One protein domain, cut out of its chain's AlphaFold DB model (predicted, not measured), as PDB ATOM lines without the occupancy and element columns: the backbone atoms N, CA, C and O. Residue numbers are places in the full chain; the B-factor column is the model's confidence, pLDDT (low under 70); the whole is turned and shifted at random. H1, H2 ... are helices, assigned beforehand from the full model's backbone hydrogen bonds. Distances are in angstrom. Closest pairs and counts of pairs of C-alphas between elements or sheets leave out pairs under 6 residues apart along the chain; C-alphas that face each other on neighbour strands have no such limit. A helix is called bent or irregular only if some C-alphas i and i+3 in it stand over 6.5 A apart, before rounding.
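AT A GLANCE: This is residues 2 to 61 of the 140 residues of an uncharacterized protein of Trachymyrmex zeteki (UniProt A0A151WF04). Two helices that are apart from each other make an open, elongated shape, H1 towards one end and H2 towards the other. The unnamed stretch of residues 2 to 23 makes a small turn back on itself at its start, then runs lengthwise to H1, and the link of residues 39 to 48 leads back through the middle to H2. The printed part has 60 residues, with H1 before H2 and no named strand; the class is all helix, though under half of the residues, 27 of 60, are in named elements. The whole is loose, with a radius of gyration of the C-alphas of 14.2 A and spans of 42 by 23 by 16 A.

IN THESE COORDINATES: Residues 2 to 23 hold no named element; C-alpha 2 is at (33.309, -29.690, -46.307). H1, residues 24 to 38, begins with C-alpha 24 at (67.616, -15.910, -44.739) and is 20.0 A from first to last C-alpha. H2, residues 49 to 60, is 17.3 A long in the same measure and ends with C-alpha 60 at (32.878, -21.689, -40.618).

HOW THE PARTS SIT: Near the first printed residue, residues 2 to 3 pair with residues 7 to 8, antiparallel. H1 is irregular, with C-alphas 35 and 38 at 7.3 A. H2 is irregular, but only just, with C-alphas 50 and 53 at 6.9 A. H1 and H2 are apart, with no C-alpha of the one within 8 A of the other. The link between them, 10 residues, is short but not tight. Of the O i to N i+4 pairs, 10 of 11 in H1 and 6 of 8 in H2 are within hydrogen-bond range.

THE WHOLE: The two C-alphas farthest apart, those of Ala 6 and Arg 24, are 42.5 A apart. The C-alphas of Leu 2 and Ile 61, the first and last printed, are 12.9 A apart. The printed part has no cut. Its mean pLDDT is 87.6, and the model's confidence is low, under 70, at residues 2 to 5.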
ATOM      1  N   LEU A   2      34.530 -29.035 -45.845       67.81
ATOM      2  CA  LEU A   2      33.309 -29.690 -46.307       67.81
ATOM      3  C   LEU A   2      32.123 -28.881 -45.786       67.81
ATOM      4  O   LEU A   2      31.818 -28.940 -44.599       67.81
ATOM      5  N   ARG A   3      31.480 -28.102 -46.652       66.62
ATOM      6  CA  ARG A   3      30.284 -27.336 -46.298       66.62
ATOM      7  C   ARG A   3      29.092 -28.289 -46.240       66.62
ATOM      8  O   ARG A   3      28.860 -29.037 -47.196       66.62
ATOM      9  N   ARG A   4      28.381 -28.301 -45.105       66.12
ATOM     10  CA  ARG A   4      27.233 -29.193 -44.823       66.12
ATOM     11  C   ARG A   4      27.529 -30.682 -45.061       66.12
ATOM     12  O   ARG A   4      26.659 -31.439 -45.474       66.12
ATOM     13  N   GLY A   5      28.790 -31.087 -44.892       66.81
ATOM     14  CA  GLY A   5      29.238 -32.465 -45.116       66.81
ATOM     15  C   GLY A   5      29.235 -32.943 -46.575       66.81
ATOM     16  O   GLY A   5      29.590 -34.093 -46.814       66.81
ATOM     17  N   ALA A   6      28.881 -32.095 -47.548       70.44
ATOM     18  CA  ALA A   6      28.675 -32.516 -48.938       70.44
ATOM     19  C   ALA A   6      29.548 -31.767 -49.955       70.44
ATOM     20  O   ALA A   6      29.951 -32.345 -50.963       70.44
ATOM     21  N   ILE A   7      29.859 -30.490 -49.713       76.62
ATOM     22  CA  ILE A   7      30.564 -29.654 -50.694       76.62
ATOM     23  C   ILE A   7      32.009 -29.448 -50.251       76.62
ATOM     24  O   ILE A   7      32.273 -28.742 -49.278       76.62
ATOM     25  N   LEU A   8      32.953 -30.046 -50.981       82.31
ATOM     26  CA  LEU A   8      34.379 -29.824 -50.766       82.31
ATOM     27  C   LEU A   8      34.835 -28.535 -51.447       82.31
ATOM     28  O   LEU A   8      34.953 -28.476 -52.670       82.31
ATOM     29  N   THR A   9      35.233 -27.564 -50.635       83.44
ATOM     30  CA  THR A   9      35.954 -26.381 -51.100       83.44
ATOM     31  C   THR A   9      37.404 -26.444 -50.639       83.44
ATOM     32  O   THR A   9      37.694 -26.626 -49.450       83.44
ATOM     33  N   HIS A  10      38.337 -26.308 -51.580       84.69
ATOM     34  CA  HIS A  10      39.773 -26.388 -51.331       84.69
ATOM     35  C   HIS A  10      40.468 -25.145 -51.882       84.69
ATOM     36  O   HIS A  10      40.511 -24.935 -53.092       84.69
ATOM     37  N   TYR A  11      41.024 -24.343 -50.974       87.12
ATOM     38  CA  TYR A  11      41.734 -23.116 -51.306       87.12
ATOM     39  C   TYR A  11      43.231 -23.261 -51.112       87.12
ATOM     40  O   TYR A  11      43.729 -23.936 -50.209       87.12
ATOM     41  N   ILE A  12      43.945 -22.573 -51.988       87.00
ATOM     42  CA  ILE A  12      45.389 -22.564 -52.073       87.00
ATOM     43  C   ILE A  12      45.787 -21.075 -52.087       87.00
ATOM     44  O   ILE A  12      45.738 -20.422 -53.125       87.00
ATOM     45  N   PHE A  13      46.093 -20.521 -50.907       91.12
ATOM     46  CA  PHE A  13      46.435 -19.100 -50.725       91.12
ATOM     47  C   PHE A  13      47.879 -18.793 -51.105       91.12
ATOM     48  O   PHE A  13      48.767 -19.565 -50.743       91.12
ATOM     49  N   SER A  14      48.106 -17.661 -51.770       92.12
ATOM     50  CA  SER A  14      49.427 -17.073 -51.982       92.12
ATOM     51  C   SER A  14      50.123 -16.789 -50.655       92.12
ATOM     52  O   SER A  14      49.484 -16.667 -49.608       92.12
ATOM     53  N   CYS A  15      51.447 -16.667 -50.688       90.38
ATOM     54  CA  CYS A  15      52.202 -16.271 -49.509       90.38
ATOM     55  C   CYS A  15      51.809 -14.848 -49.054       90.38
ATOM     56  O   CYS A  15      51.524 -13.996 -49.902       90.38
ATOM     57  N   PRO A  16      51.792 -14.569 -47.735       89.25
ATOM     58  CA  PRO A  16      51.345 -13.284 -47.182       89.25
ATOM     59  C   PRO A  16      52.289 -12.118 -47.491       89.25
ATOM     60  O   PRO A  16      51.924 -10.962 -47.298       89.25
ATOM     61  N   MET A  17      53.508 -12.409 -47.949       90.69
ATOM     62  CA  MET A  17      54.507 -11.407 -48.293       90.69
ATOM     63  C   MET A  17      55.411 -11.881 -49.441       90.69
ATOM     64  O   MET A  17      55.591 -13.090 -49.627       90.69
ATOM     65  N   PRO A  18      56.009 -10.949 -50.202       91.25
ATOM     66  CA  PRO A  18      56.992 -11.270 -51.230       91.25
ATOM     67  C   PRO A  18      58.203 -12.037 -50.687       91.25
ATOM     68  O   PRO A  18      58.709 -11.729 -49.608       91.25
ATOM     69  N   TRP A  19      58.743 -12.962 -51.490       93.31
ATOM     70  CA  TRP A  19      59.937 -13.751 -51.151       93.31
ATOM     71  C   TRP A  19      61.111 -12.886 -50.684       93.31
ATOM     72  O   TRP A  19      61.832 -13.232 -49.751       93.31
ATOM     73  N   ASN A  20      61.305 -11.730 -51.320       94.69
ATOM     74  CA  ASN A  20      62.436 -10.855 -51.036       94.69
ATOM     75  C   ASN A  20      62.413 -10.261 -49.622       94.69
ATOM     76  O   ASN A  20      63.486  -9.939 -49.119       94.69
ATOM     77  N   PHE A  21      61.245 -10.187 -48.974       95.19
ATOM     78  CA  PHE A  21      61.099  -9.677 -47.608       95.19
ATOM     79  C   PHE A  21      61.359 -10.728 -46.528       95.19
ATOM     80  O   PHE A  21      61.491 -10.381 -45.359       95.19
ATOM     81  N   LEU A  22      61.478 -12.003 -46.903       94.44
ATOM     82  CA  LEU A  22      61.825 -13.060 -45.963       94.44
ATOM     83  C   LEU A  22      63.275 -12.942 -45.488       94.44
ATOM     84  O   LEU A  22      64.191 -12.656 -46.274       94.44
ATOM     85  N   THR A  23      63.494 -13.284 -44.219       96.94
ATOM     86  CA  THR A  23      64.841 -13.473 -43.679       96.94
ATOM     87  C   THR A  23      65.537 -14.658 -44.360       96.94
ATOM     88  O   THR A  23      64.914 -15.504 -45.009       96.94
ATOM     89  N   ARG A  24      66.862 -14.765 -44.203       97.56
ATOM     90  CA  ARG A  24      67.616 -15.910 -44.739       97.56
ATOM     91  C   ARG A  24      67.128 -17.242 -44.156       97.56
ATOM     92  O   ARG A  24      67.060 -18.222 -44.892       97.56
ATOM     93  N   SER A  25      66.796 -17.284 -42.865       97.25
ATOM     94  CA  SER A  25      66.262 -18.488 -42.216       97.25
ATOM     95  C   SER A  25      64.894 -18.868 -42.772       97.25
ATOM     96  O   SER A  25      64.681 -20.039 -43.085       97.25
ATOM     97  N   ASP A  26      64.010 -17.892 -42.985       95.25
ATOM     98  CA  ASP A  26      62.667 -18.149 -43.518       95.25
ATOM     99  C   ASP A  26      62.726 -18.659 -44.958       95.25
ATOM    100  O   ASP A  26      62.043 -19.623 -45.297       95.25
ATOM    101  N   LYS A  27      63.607 -18.091 -45.795       95.81
ATOM    102  CA  LYS A  27      63.851 -18.581 -47.164       95.81
ATOM    103  C   LYS A  27      64.332 -20.029 -47.171       95.81
ATOM    104  O   LYS A  27      63.848 -20.835 -47.969       95.81
ATOM    105  N   SER A  28      65.267 -20.378 -46.288       96.56
ATOM    106  CA  SER A  28      65.755 -21.755 -46.150       96.56
ATOM    107  C   SER A  28      64.643 -22.704 -45.702       96.56
ATOM    108  O   SER A  28      64.471 -23.765 -46.301       96.56
ATOM    109  N   CYS A  29      63.848 -22.306 -44.704       94.31
ATOM    110  CA  CYS A  29      62.711 -23.083 -44.214       94.31
ATOM    111  C   CYS A  29      61.663 -23.301 -45.318       94.31
ATOM    112  O   CYS A  29      61.301 -24.439 -45.617       94.31
ATOM    113  N   ALA A  30      61.242 -22.233 -45.997       92.62
ATOM    114  CA  ALA A  30      60.274 -22.293 -47.087       92.62
ATOM    115  C   ALA A  30      60.769 -23.155 -48.260       92.62
ATOM    116  O   ALA A  30      60.003 -23.954 -48.805       92.62
ATOM    117  N   SER A  31      62.055 -23.053 -48.616       93.50
ATOM    118  CA  SER A  31      62.669 -23.892 -49.656       93.50
ATOM    119  C   SER A  31      62.636 -25.370 -49.272       93.50
ATOM    120  O   SER A  31      62.250 -26.211 -50.085       93.50
ATOM    121  N   TRP A  32      62.986 -25.691 -48.024       94.31
ATOM    122  CA  TRP A  32      62.960 -27.063 -47.522       94.31
ATOM    123  C   TRP A  32      61.537 -27.631 -47.498       94.31
ATOM    124  O   TRP A  32      61.301 -28.736 -47.988       94.31
ATOM    125  N   LEU A  33      60.565 -26.859 -47.003       90.06
ATOM    126  CA  LEU A  33      59.158 -27.262 -46.977       90.06
ATOM    127  C   LEU A  33      58.611 -27.515 -48.390       90.06
ATOM    128  O   LEU A  33      57.916 -28.511 -48.619       90.06
ATOM    129  N   SER A  34      58.969 -26.653 -49.343       88.62
ATOM    130  CA  SER A  34      58.591 -26.794 -50.751       88.62
ATOM    131  C   SER A  34      59.173 -28.071 -51.356       88.62
ATOM    132  O   SER A  34      58.435 -28.852 -51.945       88.62
ATOM    133  N   ALA A  35      60.473 -28.319 -51.179       89.19
ATOM    134  CA  ALA A  35      61.162 -29.439 -51.816       89.19
ATOM    135  C   ALA A  35      60.874 -30.801 -51.160       89.19
ATOM    136  O   ALA A  35      60.808 -31.809 -51.860       89.19
ATOM    137  N   TYR A  36      60.695 -30.842 -49.836       87.56
ATOM    138  CA  TYR A  36      60.721 -32.102 -49.082       87.56
ATOM    139  C   TYR A  36      59.462 -32.388 -48.262       87.56
ATOM    140  O   TYR A  36      59.219 -33.546 -47.921       87.56
ATOM    141  N   HIS A  37      58.645 -31.379 -47.949       86.44
ATOM    142  CA  HIS A  37      57.477 -31.571 -47.090       86.44
ATOM    143  C   HIS A  37      56.163 -31.600 -47.875       86.44
ATOM    144  O   HIS A  37      55.481 -32.626 -47.887       86.44
ATOM    145  N   HIS A  38      55.794 -30.487 -48.512       84.44
ATOM    146  CA  HIS A  38      54.461 -30.299 -49.091       84.44
ATOM    147  C   HIS A  38      54.444 -30.003 -50.591       84.44
ATOM    148  O   HIS A  38      53.359 -29.885 -51.144       84.44
ATOM    149  N   GLY A  39      55.578 -29.843 -51.277       86.00
ATOM    150  CA  GLY A  39      55.601 -29.675 -52.742       86.00
ATOM    151  C   GLY A  39      55.094 -28.324 -53.272       86.00
ATOM    152  O   GLY A  39      55.276 -28.030 -54.445       86.00
ATOM    153  N   LEU A  40      54.458 -27.511 -52.428       85.06
ATOM    154  CA  LEU A  40      53.964 -26.176 -52.770       85.06
ATOM    155  C   LEU A  40      55.106 -25.170 -52.854       85.06
ATOM    156  O   LEU A  40      55.759 -24.925 -51.841       85.06
ATOM    157  N   ARG A  41      55.314 -24.571 -54.025       87.00
ATOM    158  CA  ARG A  41      56.271 -23.475 -54.218       87.00
ATOM    159  C   ARG A  41      55.677 -22.158 -53.722       87.00
ATOM    160  O   ARG A  41      54.461 -22.008 -53.611       87.00
ATOM    161  N   TRP A  42      56.556 -21.188 -53.481       88.75
ATOM    162  CA  TRP A  42      56.187 -19.857 -52.989       88.75
ATOM    163  C   TRP A  42      55.169 -19.136 -53.894       88.75
ATOM    164  O   TRP A  42      54.211 -18.547 -53.403       88.75
ATOM    165  N   ASP A  43      55.332 -19.263 -55.215       85.69
ATOM    166  CA  ASP A  43      54.546 -18.521 -56.214       85.69
ATOM    167  C   ASP A  43      53.464 -19.370 -56.910       85.69
ATOM    168  O   ASP A  43      52.884 -18.954 -57.907       85.69
ATOM    169  N   ASP A  44      53.162 -20.572 -56.406       81.00
ATOM    170  CA  ASP A  44      52.250 -21.521 -57.075       81.00
ATOM    171  C   ASP A  44      50.768 -21.088 -57.084       81.00
ATOM    172  O   ASP A  44      49.908 -21.813 -57.593       81.00
ATOM    173  N   ARG A  45      50.417 -19.972 -56.437       83.94
ATOM    174  CA  ARG A  45      49.070 -19.768 -55.891       83.94
ATOM    175  C   ARG A  45      48.510 -18.381 -56.190       83.94
ATOM    176  O   ARG A  45      49.207 -17.383 -56.061       83.94
ATOM    177  N   ILE A  46      47.223 -18.343 -56.541       79.69
ATOM    178  CA  ILE A  46      46.566 -17.152 -57.110       79.69
ATOM    179  C   ILE A  46      45.625 -16.471 -56.108       79.69
ATOM    180  O   ILE A  46      45.403 -15.270 -56.211       79.69
ATOM    181  N   ILE A  47      45.079 -17.199 -55.123       91.75
ATOM    182  CA  ILE A  47      44.161 -16.595 -54.148       91.75
ATOM    183  C   ILE A  47      44.972 -15.740 -53.170       91.75
ATOM    184  O   ILE A  47      45.785 -16.313 -52.443       91.75
ATOM    185  N   PRO A  48      44.763 -14.415 -53.102       93.00
ATOM    186  CA  PRO A  48      45.523 -13.564 -52.198       93.00
ATOM    187  C   PRO A  48      45.345 -14.001 -50.745       93.00
ATOM    188  O   PRO A  48      44.227 -14.289 -50.315       93.00
ATOM    189  N   TYR A  49      46.425 -14.001 -49.963       92.94
ATOM    190  CA  TYR A  49      46.345 -14.312 -48.531       92.94
ATOM    191  C   TYR A  49      45.370 -13.391 -47.775       92.94
ATOM    192  O   TYR A  49      44.726 -13.822 -46.824       92.94
ATOM    193  N   SER A  50      45.189 -12.149 -48.237       93.12
ATOM    194  CA  SER A  50      44.203 -11.207 -47.688       93.12
ATOM    195  C   SER A  50      42.762 -11.729 -47.734       93.12
ATOM    196  O   SER A  50      41.947 -11.331 -46.905       93.12
ATOM    197  N   MET A  51      42.445 -12.658 -48.641       94.56
ATOM    198  CA  MET A  51      41.123 -13.287 -48.736       94.56
ATOM    199  C   MET A  51      40.903 -14.402 -47.713       94.56
ATOM    200  O   MET A  51      39.768 -14.845 -47.540       94.56
ATOM    201  N   ALA A  52      41.955 -14.877 -47.040       92.62
ATOM    202  CA  ALA A  52      41.866 -16.042 -46.169       92.62
ATOM    203  C   ALA A  52      40.874 -15.832 -45.018       92.62
ATOM    204  O   ALA A  52      40.025 -16.693 -44.806       92.62
ATOM    205  N   LYS A  53      40.898 -14.671 -44.345       92.25
ATOM    206  CA  LYS A  53      39.941 -14.353 -43.267       92.25
ATOM    207  C   LYS A  53      38.493 -14.446 -43.755       92.25
ATOM    208  O   LYS A  53      37.688 -15.131 -43.135       92.25
ATOM    209  N   HIS A  54      38.179 -13.802 -44.879       91.69
ATOM    210  CA  HIS A  54      36.831 -13.792 -45.447       91.69
ATOM    211  C   HIS A  54      36.362 -15.201 -45.840       91.69
ATOM    212  O   HIS A  54      35.333 -15.655 -45.354       91.69
ATOM    213  N   LEU A  55      37.159 -15.927 -46.631       91.44
ATOM    214  CA  LEU A  55      36.791 -17.254 -47.137       91.44
ATOM    215  C   LEU A  55      36.675 -18.313 -46.033       91.44
ATOM    216  O   LEU A  55      35.893 -19.252 -46.161       91.44
ATOM    217  N   ILE A  56      37.462 -18.193 -44.960       89.62
ATOM    218  CA  ILE A  56      37.351 -19.079 -43.798       89.62
ATOM    219  C   ILE A  56      36.111 -18.714 -42.983       89.62
ATOM    220  O   ILE A  56      35.370 -19.625 -42.626       89.62
ATOM    221  N   LYS A  57      35.850 -17.422 -42.723       88.06
ATOM    222  CA  LYS A  57      34.635 -16.990 -42.011       88.06
ATOM    223  C   LYS A  57      33.378 -17.487 -42.717       88.06
ATOM    224  O   LYS A  57      32.570 -18.139 -42.074       88.06
ATOM    225  N   GLU A  58      33.265 -17.295 -44.030       86.38
ATOM    226  CA  GLU A  58      32.118 -17.793 -44.807       86.38
ATOM    227  C   GLU A  58      31.939 -19.317 -44.749       86.38
ATOM    228  O   GLU A  58      30.837 -19.825 -44.937       86.38
ATOM    229  N   ALA A  59      33.023 -20.065 -44.537       83.00
ATOM    230  CA  ALA A  59      32.980 -21.520 -44.489       83.00
ATOM    231  C   ALA A  59      32.762 -22.089 -43.078       83.00
ATOM    232  O   ALA A  59      32.425 -23.268 -42.962       83.00
ATOM    233  N   VAL A  60      33.005 -21.295 -42.031       80.12
ATOM    234  CA  VAL A  60      32.878 -21.689 -40.618       80.12
ATOM    235  C   VAL A  60      31.596 -21.148 -39.997       80.12
ATOM    236  O   VAL A  60      30.920 -21.870 -39.273       80.12
ATOM    237  N   ILE A  61      31.282 -19.884 -40.262       74.44
ATOM    238  CA  ILE A  61      30.209 -19.137 -39.613       74.44
ATOM    239  C   ILE A  61      28.981 -19.221 -40.525       74.44
ATOM    240  O   ILE A  61      28.780 -18.376 -41.395       74.44
TER     241      ILE A  61